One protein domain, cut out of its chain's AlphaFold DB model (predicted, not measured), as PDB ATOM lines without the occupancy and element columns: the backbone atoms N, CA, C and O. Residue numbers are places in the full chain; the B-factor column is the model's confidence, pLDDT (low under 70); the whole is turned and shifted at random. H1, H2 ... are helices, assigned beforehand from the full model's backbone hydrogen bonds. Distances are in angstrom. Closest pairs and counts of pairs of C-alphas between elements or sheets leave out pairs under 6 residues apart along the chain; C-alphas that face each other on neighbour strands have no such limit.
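What this domain is: This is residues 1094 to 1246 of the 1259 residues of the protein "Putative pentatricopeptide repeat-containing protein 1 mitochondrial" of Scophthalmus maximus (UniProt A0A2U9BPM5). One long helix, H5, forms the core, with H2, H3 and H7 packed round it. To one side H8 leads away from near the last residues of H5, and H9 folds back beside H8. The printed part has 153 residues with nine named helices, H1 to H9 in order, and no named strand: all helix, mostly crossed packing. It is compact, with a radius of gyration of the C-alphas of 15.7 A and spans of 46 by 37 by 27 A.

Where its parts are: H1, residues 1097 to 1101, begins at C-alpha (139.535, 123.320, 65.267). H2 is 1103 to 1114, 16.4 A; H3 1129 to 1143, 21.3 A; H4 1155 to 1159; H5 1162 to 1180, 27.5 A; H6 1187 to 1191; H7 1197 to 1207, 15.5 A; H8 1211 to 1227, 24.5 A. H9, 1235 to 1246, 17.1 A, ends at C-alpha (154.450, 150.859, 68.429).

How they stand to each other: H5 is the hub. H2 touches it, C-alphas of Val 1113 and Leu 1167 at 6.0 A, a shallow tilt of 18 degrees, opposite ways. H3 touches its residues 1165 to 1173 alone, Val 1139 to Leu 1169 C-alphas 5.6 A, a steep tilt of 59 degrees, the same way. H7 touches it at a steep tilt of 38 degrees, the same way, C-alphas of Leu 1203 and Gly 1175 at 6.2 A. H4 and H5 only just touch, with 3 pairs of C-alphas within 8 A, only at the corner. H8 and H5 only just touch, also with 3 pairs, about perpendicular at 85 degrees. H6 touches H2, C-alphas of Val 1189 and Thr 1107 at 4.6 A. H1 is close to H5 but not clearly touching, closest C-alphas 7.4 A. H7 and H9 are near each other. Every O i to N i+4 pair is within hydrogen-bond range in H1, H2, H4, H5, H6, H7 and H8, against 9 of 11 in H3 and 6 of 8 in H9.

The domain as a whole: The C-alphas farthest apart, of Gln 1147 and Asp 1230, are 47.1 A apart. The printed part has no cut. The links H2 to H3 and H3 to H4 are long. The pLDDT is under 70 in residues 1115 to 1123, 1145 to 1150 and 1228 to 1246.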
ATOM      1  N   ARG A1094     144.311 120.893  70.195       81.75
ATOM      2  CA  ARG A1094     145.011 120.105  69.160       81.75
ATOM      3  C   ARG A1094     144.110 119.177  68.338       81.75
ATOM      4  O   ARG A1094     144.513 118.796  67.244       81.75
ATOM      5  N   CYS A1095     142.937 118.772  68.836       82.00
ATOM      6  CA  CYS A1095     142.044 117.840  68.131       82.00
ATOM      7  C   CYS A1095     140.707 118.441  67.669       82.00
ATOM      8  O   CYS A1095     139.949 117.748  66.994       82.00
ATOM      9  N   CYS A1096     140.399 119.692  68.022       85.88
ATOM     10  CA  CYS A1096     139.146 120.361  67.682       85.88
ATOM     11  C   CYS A1096     139.396 121.799  67.207       85.88
ATOM     12  O   CYS A1096     139.634 122.705  68.008       85.88
ATOM     13  N   SER A1097     139.297 122.014  65.893       85.31
ATOM     14  CA  SER A1097     139.535 123.320  65.267       85.31
ATOM     15  C   SER A1097     138.614 124.415  65.809       85.31
ATOM     16  O   SER A1097     139.096 125.509  66.070       85.31
ATOM     17  N   ALA A1098     137.335 124.117  66.061       87.00
ATOM     18  CA  ALA A1098     136.371 125.087  66.588       87.00
ATOM     19  C   ALA A1098     136.788 125.666  67.955       87.00
ATOM     20  O   ALA A1098     136.682 126.870  68.176       87.00
ATOM     21  N   VAL A1099     137.317 124.823  68.852       87.38
ATOM     22  CA  VAL A1099     137.815 125.227  70.182       87.38
ATOM     23  C   VAL A1099     139.167 125.949  70.087       87.38
ATOM     24  O   VAL A1099     139.477 126.800  70.915       87.38
ATOM     25  N   PHE A1100     139.975 125.643  69.067       86.62
ATOM     26  CA  PHE A1100     141.215 126.369  68.781       86.62
ATOM     27  C   PHE A1100     140.953 127.765  68.192       86.62
ATOM     28  O   PHE A1100     141.640 128.720  68.551       86.62
ATOM     29  N   THR A1101     139.957 127.922  67.317       86.81
ATOM     30  CA  THR A1101     139.629 129.217  66.701       86.81
ATOM     31  C   THR A1101     138.961 130.198  67.665       86.81
ATOM     32  O   THR A1101     139.211 131.396  67.545       86.81
ATOM     33  N   ASP A1102     138.151 129.703  68.602       88.62
ATOM     34  CA  ASP A1102     137.259 130.498  69.454       88.62
ATOM     35  C   ASP A1102     137.978 131.284  70.571       88.62
ATOM     36  O   ASP A1102     138.674 130.727  71.421       88.62
ATOM     37  N   SER A1103     137.776 132.603  70.594       86.88
ATOM     38  CA  SER A1103     138.398 133.543  71.539       86.88
ATOM     39  C   SER A1103     137.838 133.461  72.966       86.88
ATOM     40  O   SER A1103     138.569 133.737  73.925       86.88
ATOM     41  N   GLN A1104     136.589 133.022  73.158       88.69
ATOM     42  CA  GLN A1104     136.006 132.827  74.489       88.69
ATOM     43  C   GLN A1104     136.664 131.635  75.208       88.69
ATOM     44  O   GLN A1104     136.947 131.713  76.408       88.69
ATOM     45  N   CYS A1105     136.994 130.571  74.471       90.56
ATOM     46  CA  CYS A1105     137.746 129.414  74.957       90.56
ATOM     47  C   CYS A1105     139.143 129.812  75.461       90.56
ATOM     48  O   CYS A1105     139.524 129.421  76.567       90.56
ATOM     49  N   TRP A1106     139.876 130.637  74.701       90.25
ATOM     50  CA  TRP A1106     141.176 131.178  75.124       90.25
ATOM     51  C   TRP A1106     141.060 132.109  76.332       90.25
ATOM     52  O   TRP A1106     141.802 131.943  77.301       90.25
ATOM     53  N   THR A1107     140.088 133.028  76.320       89.12
ATOM     54  CA  THR A1107     139.812 133.934  77.449       89.12
ATOM     55  C   THR A1107     139.573 133.137  78.733       89.12
ATOM     56  O   THR A1107     140.214 133.390  79.755       89.12
ATOM     57  N   ARG A1108     138.707 132.111  78.693       88.06
ATOM     58  CA  ARG A1108     138.434 131.290  79.878       88.06
ATOM     59  C   ARG A1108     139.675 130.529  80.336       88.06
ATOM     60  O   ARG A1108     139.971 130.568  81.530       88.06
ATOM     61  N   LEU A1109     140.411 129.891  79.423       89.56
ATOM     62  CA  LEU A1109     141.627 129.143  79.754       89.56
ATOM     63  C   LEU A1109     142.666 130.017  80.476       89.56
ATOM     64  O   LEU A1109     143.214 129.590  81.491       89.56
ATOM     65  N   LEU A1110     142.876 131.254  80.019       87.88
ATOM     66  CA  LEU A1110     143.777 132.207  80.673       87.88
ATOM     67  C   LEU A1110     143.280 132.602  82.072       87.88
ATOM     68  O   LEU A1110     144.066 132.574  83.016       87.88
ATOM     69  N   THR A1111     141.979 132.875  82.263       87.00
ATOM     70  CA  THR A1111     141.444 133.183  83.612       87.00
ATOM     71  C   THR A1111     141.613 132.033  84.616       87.00
ATOM     72  O   THR A1111     141.821 132.289  85.801       87.00
ATOM     73  N   VAL A1112     141.571 130.773  84.163       84.06
ATOM     74  CA  VAL A1112     141.774 129.584  85.018       84.06
ATOM     75  C   VAL A1112     143.226 129.467  85.506       84.06
ATOM     76  O   VAL A1112     143.464 128.924  86.588       84.06
ATOM     77  N   VAL A1113     144.191 129.994  84.745       83.94
ATOM     78  CA  VAL A1113     145.621 129.981  85.103       83.94
ATOM     79  C   VAL A1113     146.043 131.250  85.858       83.94
ATOM     80  O   VAL A1113     146.822 131.145  86.801       83.94
ATOM     81  N   ASN A1114     145.505 132.424  85.505       78.56
ATOM     82  CA  ASN A1114     145.841 133.702  86.152       78.56
ATOM     83  C   ASN A1114     145.299 133.830  87.587       78.56
ATOM     84  O   ASN A1114     146.025 134.272  88.473       78.56
ATOM     85  N   ASN A1115     144.051 133.429  87.844       69.31
ATOM     86  CA  ASN A1115     143.470 133.522  89.188       69.31
ATOM     87  C   ASN A1115     144.203 132.588  90.169       69.31
ATOM     88  O   ASN A1115     144.652 131.515  89.771       69.31
ATOM     89  N   THR A1116     144.235 132.893  91.470       56.00
ATOM     90  CA  THR A1116     144.665 131.944  92.523       56.00
ATOM     91  C   THR A1116     143.525 131.638  93.508       56.00
ATOM     92  O   THR A1116     142.635 132.466  93.690       56.00
ATOM     93  N   PRO A1117     143.492 130.460  94.171       46.25
ATOM     94  CA  PRO A1117     142.364 130.094  95.039       46.25
ATOM     95  C   PRO A1117     142.368 130.804  96.404       46.25
ATOM     96  O   PRO A1117     141.479 130.564  97.223       46.25
ATOM     97  N   CYS A1118     143.411 131.581  96.719       35.25
ATOM     98  CA  CYS A1118     143.737 132.021  98.073       35.25
ATOM     99  C   CYS A1118     143.852 133.548  98.165       35.25
ATOM    100  O   CYS A1118     144.946 134.085  98.074       35.25
ATOM    101  N   SER A1119     142.710 134.207  98.396       35.62
ATOM    102  CA  SER A1119     142.560 135.562  98.967       35.62
ATOM    103  C   SER A1119     143.466 136.697  98.444       35.62
ATOM    104  O   SER A1119     144.653 136.751  98.755       35.62
ATOM    105  N   SER A1120     142.820 137.725  97.875       35.75
ATOM    106  CA  SER A1120     143.363 138.999  97.352       35.75
ATOM    107  C   SER A1120     143.891 138.973  95.909       35.75
ATOM    108  O   SER A1120     144.347 137.949  95.412       35.75
ATOM    109  N   LEU A1121     143.770 140.125  95.234       42.44
ATOM    110  CA  LEU A1121     144.215 140.363  93.857       42.44
ATOM    111  C   LEU A1121     145.734 140.595  93.864       42.44
ATOM    112  O   LEU A1121     146.206 141.732  93.888       42.44
ATOM    113  N   ALA A1122     146.495 139.505  93.942       52.47
ATOM    114  CA  ALA A1122     147.951 139.526  93.963       52.47
ATOM    115  C   ALA A1122     148.505 138.949  92.653       52.47
ATOM    116  O   ALA A1122     148.518 137.733  92.459       52.47
ATOM    117  N   ALA A1123     148.984 139.837  91.778       62.88
ATOM    118  CA  ALA A1123     149.679 139.481  90.545       62.88
ATOM    119  C   ALA A1123     150.865 138.533  90.803       62.88
ATOM    120  O   ALA A1123     151.554 138.637  91.825       62.88
ATOM    121  N   PHE A1124     151.156 137.642  89.853       75.94
ATOM    122  CA  PHE A1124     152.324 136.774  89.949       75.94
ATOM    123  C   PHE A1124     153.607 137.599  89.860       75.94
ATOM    124  O   PHE A1124     153.804 138.381  88.924       75.94
ATOM    125  N   THR A1125     154.530 137.358  90.791       76.94
ATOM    126  CA  THR A1125     155.897 137.873  90.691       76.94
ATOM    127  C   THR A1125     156.540 137.373  89.399       76.94
ATOM    128  O   THR A1125     156.497 136.175  89.094       76.94
ATOM    129  N   ALA A1126     157.123 138.300  88.635       78.25
ATOM    130  CA  ALA A1126     157.805 137.984  87.388       78.25
ATOM    131  C   ALA A1126     158.960 136.990  87.651       78.25
ATOM    132  O   ALA A1126     159.757 137.225  88.569       78.25
ATOM    133  N   PRO A1127     159.072 135.891  86.880       84.19
ATOM    134  CA  PRO A1127     160.220 134.992  86.954       84.19
ATOM    135  C   PRO A1127     161.535 135.708  86.623       84.19
ATOM    136  O   PRO A1127     161.546 136.777  86.010       84.19
ATOM    137  N   ASN A1128     162.668 135.109  87.000       83.44
ATOM    138  CA  ASN A1128     163.967 135.681  86.644       83.44
ATOM    139  C   ASN A1128     164.200 135.652  85.106       83.44
ATOM    140  O   ASN A1128     163.649 134.784  84.422       83.44
ATOM    141  N   PRO A1129     165.009 136.575  84.537       80.38
ATOM    142  CA  PRO A1129     165.160 136.690  83.081       80.38
ATOM    143  C   PRO A1129     165.723 135.433  82.405       80.38
ATOM    144  O   PRO A1129     165.338 135.114  81.284       80.38
ATOM    145  N   GLN A1130     166.593 134.694  83.099       81.12
ATOM    146  CA  GLN A1130     167.153 133.438  82.602       81.12
ATOM    147  C   GLN A1130     166.055 132.379  82.410       81.12
ATOM    148  O   GLN A1130     165.959 131.785  81.340       81.12
ATOM    149  N   PHE A1131     165.168 132.207  83.395       84.94
ATOM    150  CA  PHE A1131     164.028 131.295  83.300       84.94
ATOM    151  C   PHE A1131     163.049 131.710  82.191       84.94
ATOM    152  O   PHE A1131     162.519 130.843  81.507       84.94
ATOM    153  N   LEU A1132     162.826 133.012  81.967       82.44
ATOM    154  CA  LEU A1132     161.978 133.492  80.862       82.44
ATOM    155  C   LEU A1132     162.556 133.161  79.475       82.44
ATOM    156  O   LEU A1132     161.787 132.881  78.553       82.44
ATOM    157  N   HIS A1133     163.887 133.146  79.338       80.81
ATOM    158  CA  HIS A1133     164.568 132.713  78.116       80.81
ATOM    159  C   HIS A1133     164.524 131.185  77.959       80.81
ATOM    160  O   HIS A1133     164.058 130.689  76.936       80.81
ATOM    161  N   GLU A1134     164.942 130.427  78.979       82.00
ATOM    162  CA  GLU A1134     164.911 128.953  78.979       82.00
ATOM    163  C   GLU A1134     163.481 128.405  78.775       82.00
ATOM    164  O   GLU A1134     163.280 127.361  78.149       82.00
ATOM    165  N   ALA A1135     162.461 129.136  79.237       84.44
ATOM    166  CA  ALA A1135     161.060 128.796  79.023       84.44
ATOM    167  C   ALA A1135     160.637 128.823  77.545       84.44
ATOM    168  O   ALA A1135     159.787 128.008  77.186       84.44
ATOM    169  N   LYS A1136     161.207 129.686  76.683       82.38
ATOM    170  CA  LYS A1136     160.863 129.709  75.244       82.38
ATOM    171  C   LYS A1136     161.160 128.352  74.601       82.38
ATOM    172  O   LYS A1136     160.272 127.744  74.002       82.38
ATOM    173  N   ASP A1137     162.372 127.837  74.801       82.06
ATOM    174  CA  ASP A1137     162.807 126.549  74.250       82.06
ATOM    175  C   ASP A1137     161.980 125.384  74.805       82.06
ATOM    176  O   ASP A1137     161.523 124.515  74.056       82.06
ATOM    177  N   VAL A1138     161.720 125.380  76.118       84.25
ATOM    178  CA  VAL A1138     160.922 124.329  76.764       84.25
ATOM    179  C   VAL A1138     159.480 124.335  76.255       84.25
ATOM    180  O   VAL A1138     158.986 123.274  75.863       84.25
ATOM    181  N   VAL A1139     158.821 125.498  76.204       85.31
ATOM    182  CA  VAL A1139     157.438 125.651  75.723       85.31
ATOM    183  C   VAL A1139     157.328 125.261  74.250       85.31
ATOM    184  O   VAL A1139     156.494 124.415  73.916       85.31
ATOM    185  N   ASN A1140     158.224 125.746  73.386       83.50
ATOM    186  CA  ASN A1140     158.275 125.338  71.979       83.50
ATOM    187  C   ASN A1140     158.483 123.821  71.839       83.50
ATOM    188  O   ASN A1140     157.768 123.165  71.080       83.50
ATOM    189  N   SER A1141     159.360 123.215  72.650       81.81
ATOM    190  CA  SER A1141     159.566 121.760  72.649       81.81
ATOM    191  C   SER A1141     158.350 120.949  73.127       81.81
ATOM    192  O   SER A1141     158.297 119.744  72.882       81.81
ATOM    193  N   ILE A1142     157.394 121.546  73.842       82.56
ATOM    194  CA  ILE A1142     156.141 120.893  74.257       82.56
ATOM    195  C   ILE A1142     155.076 121.075  73.168       82.56
ATOM    196  O   ILE A1142     154.365 120.124  72.823       82.56
ATOM    197  N   LEU A1143     154.981 122.284  72.609       81.31
ATOM    198  CA  LEU A1143     153.938 122.677  71.664       81.31
ATOM    199  C   LEU A1143     154.177 122.161  70.235       81.31
ATOM    200  O   LEU A1143     153.205 121.762  69.595       81.31
ATOM    201  N   LEU A1144     155.430 122.061  69.779       74.81
ATOM    202  CA  LEU A1144     155.794 121.628  68.418       74.81
ATOM    203  C   LEU A1144     156.056 120.111  68.278       74.81
ATOM    204  O   LEU A1144     156.390 119.637  67.196       74.81
ATOM    205  N   LYS A1145     155.903 119.308  69.343       69.88
ATOM    206  CA  LYS A1145     156.025 117.836  69.260       69.88
ATOM    207  C   LYS A1145     154.804 117.210  68.574       69.88
ATOM    208  O   LYS A1145     153.820 116.872  69.232       69.88
ATOM    209  N   GLU A1146     154.915 117.006  67.263       53.53
ATOM    210  CA  GLU A1146     153.847 116.517  66.371       53.53
ATOM    211  C   GLU A1146     153.274 115.134  66.740       53.53
ATOM    212  O   GLU A1146     152.102 114.858  66.500       53.53
ATOM    213  N   GLN A1147     154.075 114.245  67.337       49.75
ATOM    214  CA  GLN A1147     153.746 112.812  67.455       49.75
ATOM    215  C   GLN A1147     153.149 112.392  68.815       49.75
ATOM    216  O   GLN A1147     153.224 111.223  69.197       49.75
ATOM    217  N   GLY A1148     152.557 113.321  69.579       51.56
ATOM    218  CA  GLY A1148     152.073 113.037  70.938       51.56
ATOM    219  C   GLY A1148     150.780 113.747  71.350       51.56
ATOM    220  O   GLY A1148     150.804 114.901  71.773       51.56
ATOM    221  N   ILE A1149     149.666 113.001  71.387       56.47
ATOM    222  CA  ILE A1149     148.430 113.406  72.097       56.47
ATOM    223  C   ILE A1149     148.709 113.559  73.608       56.47
ATOM    224  O   ILE A1149     148.121 114.394  74.293       56.47
ATOM    225  N   ASN A1150     149.645 112.779  74.157       64.81
ATOM    226  CA  ASN A1150     149.999 112.854  75.569       64.81
ATOM    227  C   ASN A1150     151.023 113.971  75.852       64.81
ATOM    228  O   ASN A1150     152.227 113.728  75.867       64.81
ATOM    229  N   ILE A1151     150.529 115.185  76.107       73.25
ATOM    230  CA  ILE A1151     151.336 116.333  76.551       73.25
ATOM    231  C   ILE A1151     152.021 116.018  77.891       73.25
ATOM    232  O   ILE A1151     151.374 115.944  78.939       73.25
ATOM    233  N   GLN A1152     153.346 115.864  77.854       76.19
ATOM    234  CA  GLN A1152     154.198 115.707  79.033       76.19
ATOM    235  C   GLN A1152     154.921 117.025  79.320       76.19
ATOM    236  O   GLN A1152     155.720 117.488  78.508       76.19
ATOM    237  N   ILE A1153     154.645 117.614  80.485       81.06
ATOM    238  CA  ILE A1153     155.357 118.793  80.988       81.06
ATOM    239  C   ILE A1153     156.572 118.288  81.792       81.06
ATOM    240  O   ILE A1153     156.374 117.447  82.677       81.06
ATOM    241  N   PRO A1154     157.812 118.735  81.506       81.94
ATOM    242  CA  PRO A1154     158.993 118.331  82.271       81.94
ATOM    243  C   PRO A1154     158.895 118.748  83.743       81.94
ATOM    244  O   PRO A1154     158.372 119.816  84.049       81.94
ATOM    245  N   ARG A1155     159.427 117.929  84.663       77.75
ATOM    246  CA  ARG A1155     159.337 118.213  86.109       77.75
ATOM    247  C   ARG A1155     160.066 119.502  86.496       77.75
ATOM    248  O   ARG A1155     159.442 120.365  87.103       77.75
ATOM    249  N   PHE A1156     161.301 119.686  86.019       79.81
ATOM    250  CA  PHE A1156     162.113 120.884  86.276       79.81
ATOM    251  C   PHE A1156     161.400 122.200  85.907       79.81
ATOM    252  O   PHE A1156     161.549 123.202  86.598       79.81
ATOM    253  N   PHE A1157     160.563 122.189  84.863       83.19
ATOM    254  CA  PHE A1157     159.809 123.364  84.414       83.19
ATOM    255  C   PHE A1157     158.719 123.790  85.414       83.19
ATOM    256  O   PHE A1157     158.352 124.958  85.463       83.19
ATOM    257  N   LEU A1158     158.228 122.863  86.246       82.50
ATOM    258  CA  LEU A1158     157.233 123.113  87.297       82.50
ATOM    259  C   LEU A1158     157.841 123.177  88.713       82.50
ATOM    260  O   LEU A1158     157.109 123.422  89.668       82.50
ATOM    261  N   GLU A1159     159.148 122.943  88.874       80.81
ATOM    262  CA  GLU A1159     159.805 122.857  90.190       80.81
ATOM    263  C   GLU A1159     160.098 124.227  90.828       80.81
ATOM    264  O   GLU A1159     160.110 124.322  92.053       80.81
ATOM    265  N   VAL A1160     160.315 125.281  90.027       78.00
ATOM    266  CA  VAL A1160     160.709 126.617  90.529       78.00
ATOM    267  C   VAL A1160     159.548 127.619  90.534       78.00
ATOM    268  O   VAL A1160     159.343 128.314  91.526       78.00
ATOM    269  N   TYR A1161     158.777 127.687  89.443       82.50
ATOM    270  CA  TYR A1161     157.702 128.671  89.248       82.50
ATOM    271  C   TYR A1161     156.430 128.004  88.679       82.50
ATOM    272  O   TYR A1161     156.107 128.210  87.510       82.50
ATOM    273  N   PRO A1162     155.717 127.152  89.444       82.00
ATOM    274  CA  PRO A1162     154.683 126.260  88.905       82.00
ATOM    275  C   PRO A1162     153.519 126.972  88.197       82.00
ATOM    276  O   PRO A1162     153.166 126.577  87.086       82.00
ATOM    277  N   ASP A1163     152.928 128.016  88.789       82.19
ATOM    278  CA  ASP A1163     151.817 128.743  88.158       82.19
ATOM    279  C   ASP A1163     152.300 129.631  86.994       82.19
ATOM    280  O   ASP A1163     151.686 129.618  85.927       82.19
ATOM    281  N   GLN A1164     153.445 130.321  87.124       87.31
ATOM    282  CA  GLN A1164     154.012 131.113  86.022       87.31
ATOM    283  C   GLN A1164     154.427 130.242  84.825       87.31
ATOM    284  O   GLN A1164     154.236 130.647  83.682       87.31
ATOM    285  N   ALA A1165     154.952 129.038  85.057       86.56
ATOM    286  CA  ALA A1165     155.301 128.085  84.003       86.56
ATOM    287  C   ALA A1165     154.062 127.579  83.244       86.56
ATOM    288  O   ALA A1165     154.098 127.427  82.021       86.56
ATOM    289  N   LEU A1166     152.940 127.368  83.944       87.75
ATOM    290  CA  LEU A1166     151.657 127.061  83.306       87.75
ATOM    291  C   LEU A1166     151.105 128.263  82.523       87.75
ATOM    292  O   LEU A1166     150.580 128.066  81.426       87.75
ATOM    293  N   LEU A1167     151.269 129.491  83.031       88.94
ATOM    294  CA  LEU A1167     150.888 130.711  82.314       88.94
ATOM    295  C   LEU A1167     151.701 130.878  81.026       88.94
ATOM    296  O   LEU A1167     151.113 131.069  79.963       88.94
ATOM    297  N   LEU A1168     153.027 130.730  81.088       88.50
ATOM    298  CA  LEU A1168     153.923 130.780  79.926       88.50
ATOM    299  C   LEU A1168     153.588 129.693  78.891       88.50
ATOM    300  O   LEU A1168     153.563 129.972  77.695       88.50
ATOM    301  N   LEU A1169     153.244 128.476  79.327       89.31
ATOM    302  CA  LEU A1169     152.840 127.387  78.429       89.31
ATOM    303  C   LEU A1169     151.529 127.685  77.674       89.31
ATOM    304  O   LEU A1169     151.440 127.408  76.477       89.31
ATOM    305  N   VAL A1170     150.523 128.265  78.340       89.56
ATOM    306  CA  VAL A1170     149.275 128.698  77.680       89.56
ATOM    307  C   VAL A1170     149.512 129.932  76.805       89.56
ATOM    308  O   VAL A1170     148.972 130.013  75.704       89.56
ATOM    309  N   THR A1171     150.364 130.858  77.245       89.12
ATOM    310  CA  THR A1171     150.728 132.071  76.494       89.12
ATOM    311  C   THR A1171     151.467 131.723  75.198       89.12
ATOM    312  O   THR A1171     151.137 132.265  74.149       89.12
ATOM    313  N   GLY A1172     152.386 130.753  75.214       86.88
ATOM    314  CA  GLY A1172     153.052 130.273  73.997       86.88
ATOM    315  C   GLY A1172     152.084 129.580  73.030       86.88
ATOM    316  O   GLY A1172     152.176 129.760  71.818       86.88
ATOM    317  N   ALA A1173     151.093 128.849  73.554       87.50
ATOM    318  CA  ALA A1173     150.038 128.252  72.736       87.50
ATOM    319  C   ALA A1173     149.116 129.315  72.106       87.50
ATOM    320  O   ALA A1173     148.724 129.171  70.947       87.50
ATOM    321  N   LEU A1174     148.832 130.405  72.831       88.75
ATOM    322  CA  LEU A1174     148.150 131.581  72.292       88.75
ATOM    323  C   LEU A1174     148.996 132.281  71.213       88.75
ATOM    324  O   LEU A1174     148.449 132.676  70.188       88.75
ATOM    325  N   GLY A1175     150.316 132.380  71.396       86.25
ATOM    326  CA  GLY A1175     151.243 132.896  70.384       86.25
ATOM    327  C   GLY A1175     151.134 132.129  69.065       86.25
ATOM    328  O   GLY A1175     150.828 132.720  68.033       86.25
ATOM    329  N   LEU A1176     151.246 130.795  69.105       84.44
ATOM    330  CA  LEU A1176     151.041 129.940  67.925       84.44
ATOM    331  C   LEU A1176     149.638 130.106  67.306       84.44
ATOM    332  O   LEU A1176     149.493 130.085  66.084       84.44
ATOM    333  N   ARG A1177     148.599 130.315  68.127       87.12
ATOM    334  CA  ARG A1177     147.236 130.600  67.650       87.12
ATOM    335  C   ARG A1177     147.132 131.946  66.923       87.12
ATOM    336  O   ARG A1177     146.480 131.991  65.879       87.12
ATOM    337  N   ILE A1178     147.746 133.007  67.443       86.19
ATOM    338  CA  ILE A1178     147.774 134.342  66.819       86.19
ATOM    339  C   ILE A1178     148.582 134.307  65.517       86.19
ATOM    340  O   ILE A1178     148.146 134.887  64.523       86.19
ATOM    341  N   LEU A1179     149.701 133.574  65.491       84.75
ATOM    342  CA  LEU A1179     150.494 133.353  64.279       84.75
ATOM    343  C   LEU A1179     149.689 132.611  63.197       84.75
ATOM    344  O   LEU A1179     149.741 132.974  62.027       84.75
ATOM    345  N   SER A1180     148.888 131.610  63.581       82.25
ATOM    346  CA  SER A1180     148.138 130.784  62.622       82.25
ATOM    347  C   SER A1180     146.956 131.477  61.921       82.25
ATOM    348  O   SER A1180     146.617 131.084  60.807       82.25
ATOM    349  N   ALA A1181     146.286 132.443  62.566       81.19
ATOM    350  CA  ALA A1181     145.083 133.099  62.036       81.19
ATOM    351  C   ALA A1181     144.668 134.336  62.857       81.19
ATOM    352  O   ALA A1181     145.055 134.485  64.018       81.19
ATOM    353  N   ALA A1182     143.770 135.156  62.296       79.44
ATOM    354  CA  ALA A1182     143.060 136.223  63.011       79.44
ATOM    355  C   ALA A1182     142.414 135.732  64.320       79.44
ATOM    356  O   ALA A1182     141.946 134.589  64.403       79.44
ATOM    357  N   LEU A1183     142.389 136.576  65.352       81.69
ATOM    358  CA  LEU A1183     141.793 136.262  66.657       81.69
ATOM    359  C   LEU A1183     140.797 137.358  67.032       81.69
ATOM    360  O   LEU A1183     141.201 138.435  67.445       81.69
ATOM    361  N   THR A1184     139.502 137.074  66.905       78.25
ATOM    362  CA  THR A1184     138.436 138.054  67.154       78.25
ATOM    363  C   THR A1184     137.348 137.487  68.081       78.25
ATOM    364  O   THR A1184     136.994 136.308  67.977       78.25
ATOM    365  N   PRO A1185     136.796 138.288  69.011       84.38
ATOM    366  CA  PRO A1185     137.435 139.465  69.606       84.38
ATOM    367  C   PRO A1185     138.780 139.135  70.294       84.38
ATOM    368  O   PRO A1185     138.911 138.106  70.961       84.38
ATOM    369  N   ALA A1186     139.775 140.007  70.144       81.88
ATOM    370  CA  ALA A1186     141.087 139.929  70.787       81.88
ATOM    371  C   ALA A1186     141.098 140.569  72.185       81.88
ATOM    372  O   ALA A1186     141.796 140.083  73.082       81.88
ATOM    373  N   LEU A1187     140.333 141.646  72.405       81.75
ATOM    374  CA  LEU A1187     140.411 142.447  73.632       81.75
ATOM    375  C   LEU A1187     140.077 141.661  74.911       81.75
ATOM    376  O   LEU A1187     140.821 141.816  75.884       81.75
ATOM    377  N   PRO A1188     139.059 140.770  74.956       82.81
ATOM    378  CA  PRO A1188     138.791 139.955  76.140       82.81
ATOM    379  C   PRO A1188     139.957 139.028  76.499       82.81
ATOM    380  O   PRO A1188     140.248 138.843  77.680       82.81
ATOM    381  N   VAL A1189     140.660 138.494  75.490       84.75
ATOM    382  CA  VAL A1189     141.828 137.618  75.665       84.75
ATOM    383  C   VAL A1189     142.995 138.419  76.248       84.75
ATOM    384  O   VAL A1189     143.574 138.021  77.259       84.75
ATOM    385  N   LEU A1190     143.306 139.577  75.657       84.50
ATOM    386  CA  LEU A1190     144.412 140.439  76.086       84.50
ATOM    387  C   LEU A1190     144.181 141.057  77.471       84.50
ATOM    388  O   LEU A1190     145.119 141.161  78.261       84.50
ATOM    389  N   ASN A1191     142.934 141.393  77.817       82.62
ATOM    390  CA  ASN A1191     142.601 141.934  79.135       82.62
ATOM    391  C   ASN A1191     142.861 140.932  80.278       82.62
ATOM    392  O   ASN A1191     143.068 141.347  81.415       82.62
ATOM    393  N   THR A1192     142.934 139.619  80.006       83.31
ATOM    394  CA  THR A1192     143.311 138.633  81.042       83.31
ATOM    395  C   THR A1192     144.735 138.822  81.582       83.31
ATOM    396  O   THR A1192     145.030 138.343  82.674       83.31
ATOM    397  N   PHE A1193     145.607 139.541  80.864       83.88
ATOM    398  CA  PHE A1193     146.979 139.839  81.284       83.88
ATOM    399  C   PHE A1193     147.120 141.138  82.099       83.88
ATOM    400  O   PHE A1193     148.243 141.501  82.445       83.88
ATOM    401  N   GLN A1194     146.020 141.830  82.435       78.62
ATOM    402  CA  GLN A1194     146.041 143.114  83.155       78.62
ATOM    403  C   GLN A1194     146.852 143.073  84.464       78.62
ATOM    404  O   GLN A1194     147.554 144.031  84.783       78.62
ATOM    405  N   GLU A1195     146.797 141.962  85.204       76.75
ATOM    406  CA  GLU A1195     147.587 141.766  86.429       76.75
ATOM    407  C   GLU A1195     149.017 141.264  86.135       76.75
ATOM    408  O   GLU A1195     149.965 141.637  86.822       76.75
ATOM    409  N   ASN A1196     149.202 140.462  85.081       82.88
ATOM    410  CA  ASN A1196     150.447 139.749  84.763       82.88
ATOM    411  C   ASN A1196     151.134 140.304  83.501       82.88
ATOM    412  O   ASN A1196     151.479 139.564  82.578       82.88
ATOM    413  N   VAL A1197     151.360 141.622  83.466       81.81
ATOM    414  CA  VAL A1197     151.865 142.359  82.285       81.81
ATOM    415  C   VAL A1197     153.197 141.804  81.745       81.81
ATOM    416  O   VAL A1197     153.444 141.850  80.545       81.81
ATOM    417  N   TRP A1198     154.047 141.212  82.591       85.81
ATOM    418  CA  TRP A1198     155.298 140.567  82.162       85.81
ATOM    419  C   TRP A1198     155.073 139.386  81.196       85.81
ATOM    420  O   TRP A1198     155.889 139.168  80.303       85.81
ATOM    421  N   ALA A1199     153.955 138.662  81.318       84.94
ATOM    422  CA  ALA A1199     153.589 137.589  80.391       84.94
ATOM    423  C   ALA A1199     153.050 138.139  79.057       84.94
ATOM    424  O   ALA A1199     153.243 137.513  78.018       84.94
ATOM    425  N   LEU A1200     152.452 139.340  79.064       85.81
ATOM    426  CA  LEU A1200     152.060 140.059  77.845       85.81
ATOM    427  C   LEU A1200     153.297 140.482  77.034       85.81
ATOM    428  O   LEU A1200     153.347 140.255  75.829       85.81
ATOM    429  N   TRP A1201     154.331 141.019  77.691       83.38
ATOM    430  CA  TRP A1201     155.604 141.336  77.028       83.38
ATOM    431  C   TRP A1201     156.271 140.088  76.431       83.38
ATOM    432  O   TRP A1201     156.709 140.129  75.286       83.38
ATOM    433  N   TRP A1202     156.278 138.965  77.159       86.44
ATOM    434  CA  TRP A1202     156.818 137.686  76.673       86.44
ATOM    435  C   TRP A1202     156.019 137.097  75.493       86.44
ATOM    436  O   TRP A1202     156.598 136.463  74.610       86.44
ATOM    437  N   LEU A1203     154.702 137.341  75.425       86.00
ATOM    438  CA  LEU A1203     153.882 137.013  74.251       86.00
ATOM    439  C   LEU A1203     154.326 137.820  73.025       86.00
ATOM    440  O   LEU A1203     154.543 137.235  71.968       86.00
ATOM    441  N   TRP A1204     154.504 139.136  73.162       84.81
ATOM    442  CA  TRP A1204     154.957 140.002  72.064       84.81
ATOM    443  C   TRP A1204     156.360 139.627  71.569       84.81
ATOM    444  O   TRP A1204     156.548 139.420  70.377       84.81
ATOM    445  N   ASP A1205     157.298 139.407  72.490       80.94
ATOM    446  CA  ASP A1205     158.660 138.888  72.258       80.94
ATOM    447  C   ASP A1205     158.687 137.443  71.682       80.94
ATOM    448  O   ASP A1205     159.718 136.945  71.228       80.94
ATOM    449  N   SER A1206     157.540 136.756  71.647       79.50
ATOM    450  CA  SER A1206     157.350 135.485  70.926       79.50
ATOM    451  C   SER A1206     156.627 135.653  69.577       79.50
ATOM    452  O   SER A1206     156.695 134.760  68.736       79.50
ATOM    453  N   LEU A1207     155.952 136.786  69.349       81.88
ATOM    454  CA  LEU A1207     155.317 137.155  68.077       81.88
ATOM    455  C   LEU A1207     156.266 137.930  67.148       81.88
ATOM    456  O   LEU A1207     156.093 137.874  65.936       81.88
ATOM    457  N   SER A1208     157.306 138.581  67.682       79.81
ATOM    458  CA  SER A1208     158.349 139.289  66.912       79.81
ATOM    459  C   SER A1208     159.100 138.422  65.889       79.81
ATOM    460  O   SER A1208     159.819 138.963  65.054       79.81
ATOM    461  N   CYS A1209     158.931 137.096  65.913       75.44
ATOM    462  CA  CYS A1209     159.430 136.191  64.874       75.44
ATOM    463  C   CYS A1209     158.686 136.316  63.526       75.44
ATOM    464  O   CYS A1209     159.205 135.837  62.521       75.44
ATOM    465  N   ASP A1210     157.502 136.940  63.491       78.12
ATOM    466  CA  ASP A1210     156.728 137.221  62.274       78.12
ATOM    467  C   ASP A1210     156.187 138.662  62.317       78.12
ATOM    468  O   ASP A1210     155.141 138.957  62.904       78.12
ATOM    469  N   ALA A1211     156.926 139.580  61.693       77.38
ATOM    470  CA  ALA A1211     156.586 141.000  61.677       77.38
ATOM    471  C   ALA A1211     155.311 141.313  60.864       77.38
ATOM    472  O   ALA A1211     154.577 142.238  61.217       77.38
ATOM    473  N   GLU A1212     155.008 140.557  59.803       79.06
ATOM    474  CA  GLU A1212     153.811 140.786  58.979       79.06
ATOM    475  C   GLU A1212     152.542 140.402  59.747       79.06
ATOM    476  O   GLU A1212     151.568 141.168  59.799       79.06
ATOM    477  N   ARG A1213     152.564 139.247  60.421       84.06
ATOM    478  CA  ARG A1213     151.440 138.786  61.234       84.06
ATOM    479  C   ARG A1213     151.291 139.579  62.533       84.06
ATOM    480  O   ARG A1213     150.154 139.859  62.918       84.06
ATOM    481  N   LEU A1214     152.386 140.014  63.165       81.06
ATOM    482  CA  LEU A1214     152.339 140.915  64.324       81.06
ATOM    483  C   LEU A1214     151.704 142.270  63.965       81.06
ATOM    484  O   LEU A1214     150.788 142.713  64.659       81.06
ATOM    485  N   ASN A1215     152.114 142.893  62.857       79.56
ATOM    486  CA  ASN A1215     151.516 144.150  62.389       79.56
ATOM    487  C   ASN A1215     150.026 143.989  62.040       79.56
ATOM    488  O   ASN A1215     149.210 144.838  62.400       79.56
ATOM    489  N   SER A1216     149.656 142.865  61.418       81.12
ATOM    490  CA  SER A1216     148.256 142.517  61.130       81.12
ATOM    491  C   SER A1216     147.420 142.384  62.412       81.12
ATOM    492  O   SER A1216     146.310 142.902  62.495       81.12
ATOM    493  N   PHE A1217     147.965 141.735  63.446       82.44
ATOM    494  CA  PHE A1217     147.296 141.569  64.739       82.44
ATOM    495  C   PHE A1217     147.166 142.891  65.518       82.44
ATOM    496  O   PHE A1217     146.140 143.133  66.149       82.44
ATOM    497  N   LEU A1218     148.144 143.799  65.421       80.00
ATOM    498  CA  LEU A1218     148.025 145.155  65.976       80.00
ATOM    499  C   LEU A1218     146.917 145.974  65.287       80.00
ATOM    500  O   LEU A1218     146.223 146.742  65.957       80.00
ATOM    501  N   GLN A1219     146.698 145.778  63.982       77.69
ATOM    502  CA  GLN A1219     145.566 146.375  63.262       77.69
ATOM    503  C   GLN A1219     144.223 145.749  63.680       77.69
ATOM    504  O   GLN A1219     143.282 146.495  63.941       77.69
ATOM    505  N   GLU A1220     144.146 144.417  63.834       80.50
ATOM    506  CA  GLU A1220     142.966 143.716  64.384       80.50
ATOM    507  C   GLU A1220     142.561 144.297  65.754       80.50
ATOM    508  O   GLU A1220     141.407 144.683  65.945       80.50
ATOM    509  N   ILE A1221     143.520 144.445  66.679       79.31
ATOM    510  CA  ILE A1221     143.297 145.028  68.013       79.31
ATOM    511  C   ILE A1221     142.827 146.483  67.916       79.31
ATOM    512  O   ILE A1221     141.859 146.861  68.575       79.31
ATOM    513  N   THR A1222     143.507 147.311  67.118       74.62
ATOM    514  CA  THR A1222     143.196 148.748  67.007       74.62
ATOM    515  C   THR A1222     141.776 148.952  66.486       74.62
ATOM    516  O   THR A1222     140.998 149.694  67.085       74.62
ATOM    517  N   GLN A1223     141.397 148.203  65.445       75.38
ATOM    518  CA  GLN A1223     140.055 148.259  64.881       75.38
ATOM    519  C   GLN A1223     138.981 147.809  65.885       75.38
ATOM    520  O   GLN A1223     137.864 148.324  65.859       75.38
ATOM    521  N   GLU A1224     139.291 146.873  66.784       78.44
ATOM    522  CA  GLU A1224     138.379 146.441  67.847       78.44
ATOM    523  C   GLU A1224     138.191 147.525  68.926       78.44
ATOM    524  O   GLU A1224     137.055 147.792  69.317       78.44
ATOM    525  N   VAL A1225     139.266 148.217  69.337       72.94
ATOM    526  CA  VAL A1225     139.220 149.325  70.323       72.94
ATOM    527  C   VAL A1225     138.420 150.530  69.813       72.94
ATOM    528  O   VAL A1225     137.799 151.233  70.614       72.94
ATOM    529  N   GLU A1226     138.437 150.775  68.503       70.06
ATOM    530  CA  GLU A1226     137.621 151.807  67.847       70.06
ATOM    531  C   GLU A1226     136.134 151.430  67.774       70.06
ATOM    532  O   GLU A1226     135.271 152.301  67.862       70.06
ATOM    533  N   ASN A1227     135.822 150.136  67.638       70.12
ATOM    534  CA  ASN A1227     134.446 149.641  67.557       70.12
ATOM    535  C   ASN A1227     133.773 149.479  68.935       70.12
ATOM    536  O   ASN A1227     132.543 149.484  69.021       70.12
ATOM    537  N   THR A1228     134.542 149.358  70.024       68.62
ATOM    538  CA  THR A1228     134.010 149.397  71.398       68.62
ATOM    539  C   THR A1228     133.710 150.833  71.834       68.62
ATOM    540  O   THR A1228     134.628 151.609  72.101       68.62
ATOM    541  N   THR A1229     132.427 151.192  71.935       51.78
ATOM    542  CA  THR A1229     131.983 152.519  72.391       51.78
ATOM    543  C   THR A1229     132.240 152.748  73.886       51.78
ATOM    544  O   THR A1229     132.231 151.812  74.685       51.78
ATOM    545  N   ASP A1230     132.502 154.003  74.272       48.28
ATOM    546  CA  ASP A1230     133.028 154.333  75.603       48.28
ATOM    547  C   ASP A1230     132.077 153.953  76.757       48.28
ATOM    548  O   ASP A1230     130.926 154.389  76.822       48.28
ATOM    549  N   GLY A1231     132.607 153.185  77.715       50.62
ATOM    550  CA  GLY A1231     131.907 152.800  78.944       50.62
ATOM    551  C   GLY A1231     132.738 151.925  79.887       50.62
ATOM    552  O   GLY A1231     132.714 152.140  81.098       50.62
ATOM    553  N   ASP A1232     133.517 150.980  79.349       46.19
ATOM    554  CA  ASP A1232     134.275 150.014  80.158       46.19
ATOM    555  C   ASP A1232     135.684 150.491  80.554       46.19
ATOM    556  O   ASP A1232     136.549 150.768  79.719       46.19
ATOM    557  N   ASN A1233     135.958 150.479  81.865       49.75
ATOM    558  CA  ASN A1233     137.260 150.838  82.450       49.75
ATOM    559  C   ASN A1233     138.418 149.887  82.068       49.75
ATOM    560  O   ASN A1233     139.580 150.221  82.298       49.75
ATOM    561  N   SER A1234     138.134 148.714  81.490       49.50
ATOM    562  CA  SER A1234     139.144 147.735  81.049       49.50
ATOM    563  C   SER A1234     140.039 148.268  79.922       49.50
ATOM    564  O   SER A1234     141.242 148.000  79.895       49.50
ATOM    565  N   LEU A1235     139.494 149.101  79.029       54.00
ATOM    566  CA  LEU A1235     140.212 149.619  77.858       54.00
ATOM    567  C   LEU A1235     141.406 150.522  78.216       54.00
ATOM    568  O   LEU A1235     142.326 150.661  77.409       54.00
ATOM    569  N   HIS A1236     141.439 151.115  79.416       60.09
ATOM    570  CA  HIS A1236     142.517 152.025  79.824       60.09
ATOM    571  C   HIS A1236     143.878 151.314  79.972       60.09
ATOM    572  O   HIS A1236     144.920 151.941  79.773       60.09
ATOM    573  N   PHE A1237     143.891 150.010  80.279       64.69
ATOM    574  CA  PHE A1237     145.120 149.210  80.316       64.69
ATOM    575  C   PHE A1237     145.729 149.069  78.914       64.69
ATOM    576  O   PHE A1237     146.877 149.439  78.684       64.69
ATOM    577  N   LEU A1238     144.947 148.606  77.938       63.69
ATOM    578  CA  LEU A1238     145.450 148.382  76.582       63.69
ATOM    579  C   LEU A1238     145.757 149.707  75.861       63.69
ATOM    580  O   LEU A1238     146.810 149.822  75.234       63.69
ATOM    581  N   ARG A1239     144.924 150.747  76.043       61.25
ATOM    582  CA  ARG A1239     145.178 152.104  75.513       61.25
ATOM    583  C   ARG A1239     146.478 152.738  76.059       61.25
ATOM    584  O   ARG A1239     146.984 153.655  75.417       61.25
ATOM    585  N   SER A1240     147.051 152.268  77.179       60.16
ATOM    586  CA  SER A1240     148.351 152.754  77.689       60.16
ATOM    587  C   SER A1240     149.561 151.922  77.242       60.16
ATOM    588  O   SER A1240     150.646 152.480  77.097       60.16
ATOM    589  N   VAL A1241     149.390 150.621  76.974       60.62
ATOM    590  CA  VAL A1241     150.482 149.711  76.564       60.62
ATOM    591  C   VAL A1241     150.702 149.704  75.043       60.62
ATOM    592  O   VAL A1241     151.845 149.650  74.582       60.62
ATOM    593  N   ILE A1242     149.636 149.818  74.243       60.09
ATOM    594  CA  ILE A1242     149.716 149.806  72.770       60.09
ATOM    595  C   ILE A1242     150.657 150.899  72.208       60.09
ATOM    596  O   ILE A1242     151.503 150.556  71.379       60.09
ATOM    597  N   PRO A1243     150.628 152.173  72.665       54.75
ATOM    598  CA  PRO A1243     151.543 153.202  72.159       54.75
ATOM    599  C   PRO A1243     153.022 152.884  72.414       54.75
ATOM    600  O   PRO A1243     153.858 153.090  71.535       54.75
ATOM    601  N   THR A1244     153.354 152.326  73.588       56.03
ATOM    602  CA  THR A1244     154.737 151.919  73.889       56.03
ATOM    603  C   THR A1244     155.217 150.781  72.992       56.03
ATOM    604  O   THR A1244     156.382 150.778  72.598       56.03
ATOM    605  N   LEU A1245     154.324 149.867  72.595       52.31
ATOM    606  CA  LEU A1245     154.649 148.776  71.675       52.31
ATOM    607  C   LEU A1245     154.967 149.300  70.267       52.31
ATOM    608  O   LEU A1245     156.021 148.951  69.735       52.31
ATOM    609  N   PHE A1246     154.149 150.203  69.711       50.41
ATOM    610  CA  PHE A1246     154.450 150.859  68.429       50.41
ATOM    611  C   PHE A1246     155.798 151.601  68.460       50.41
ATOM    612  O   PHE A1246     156.642 151.364  67.600       50.41
TER     613      PHE A1246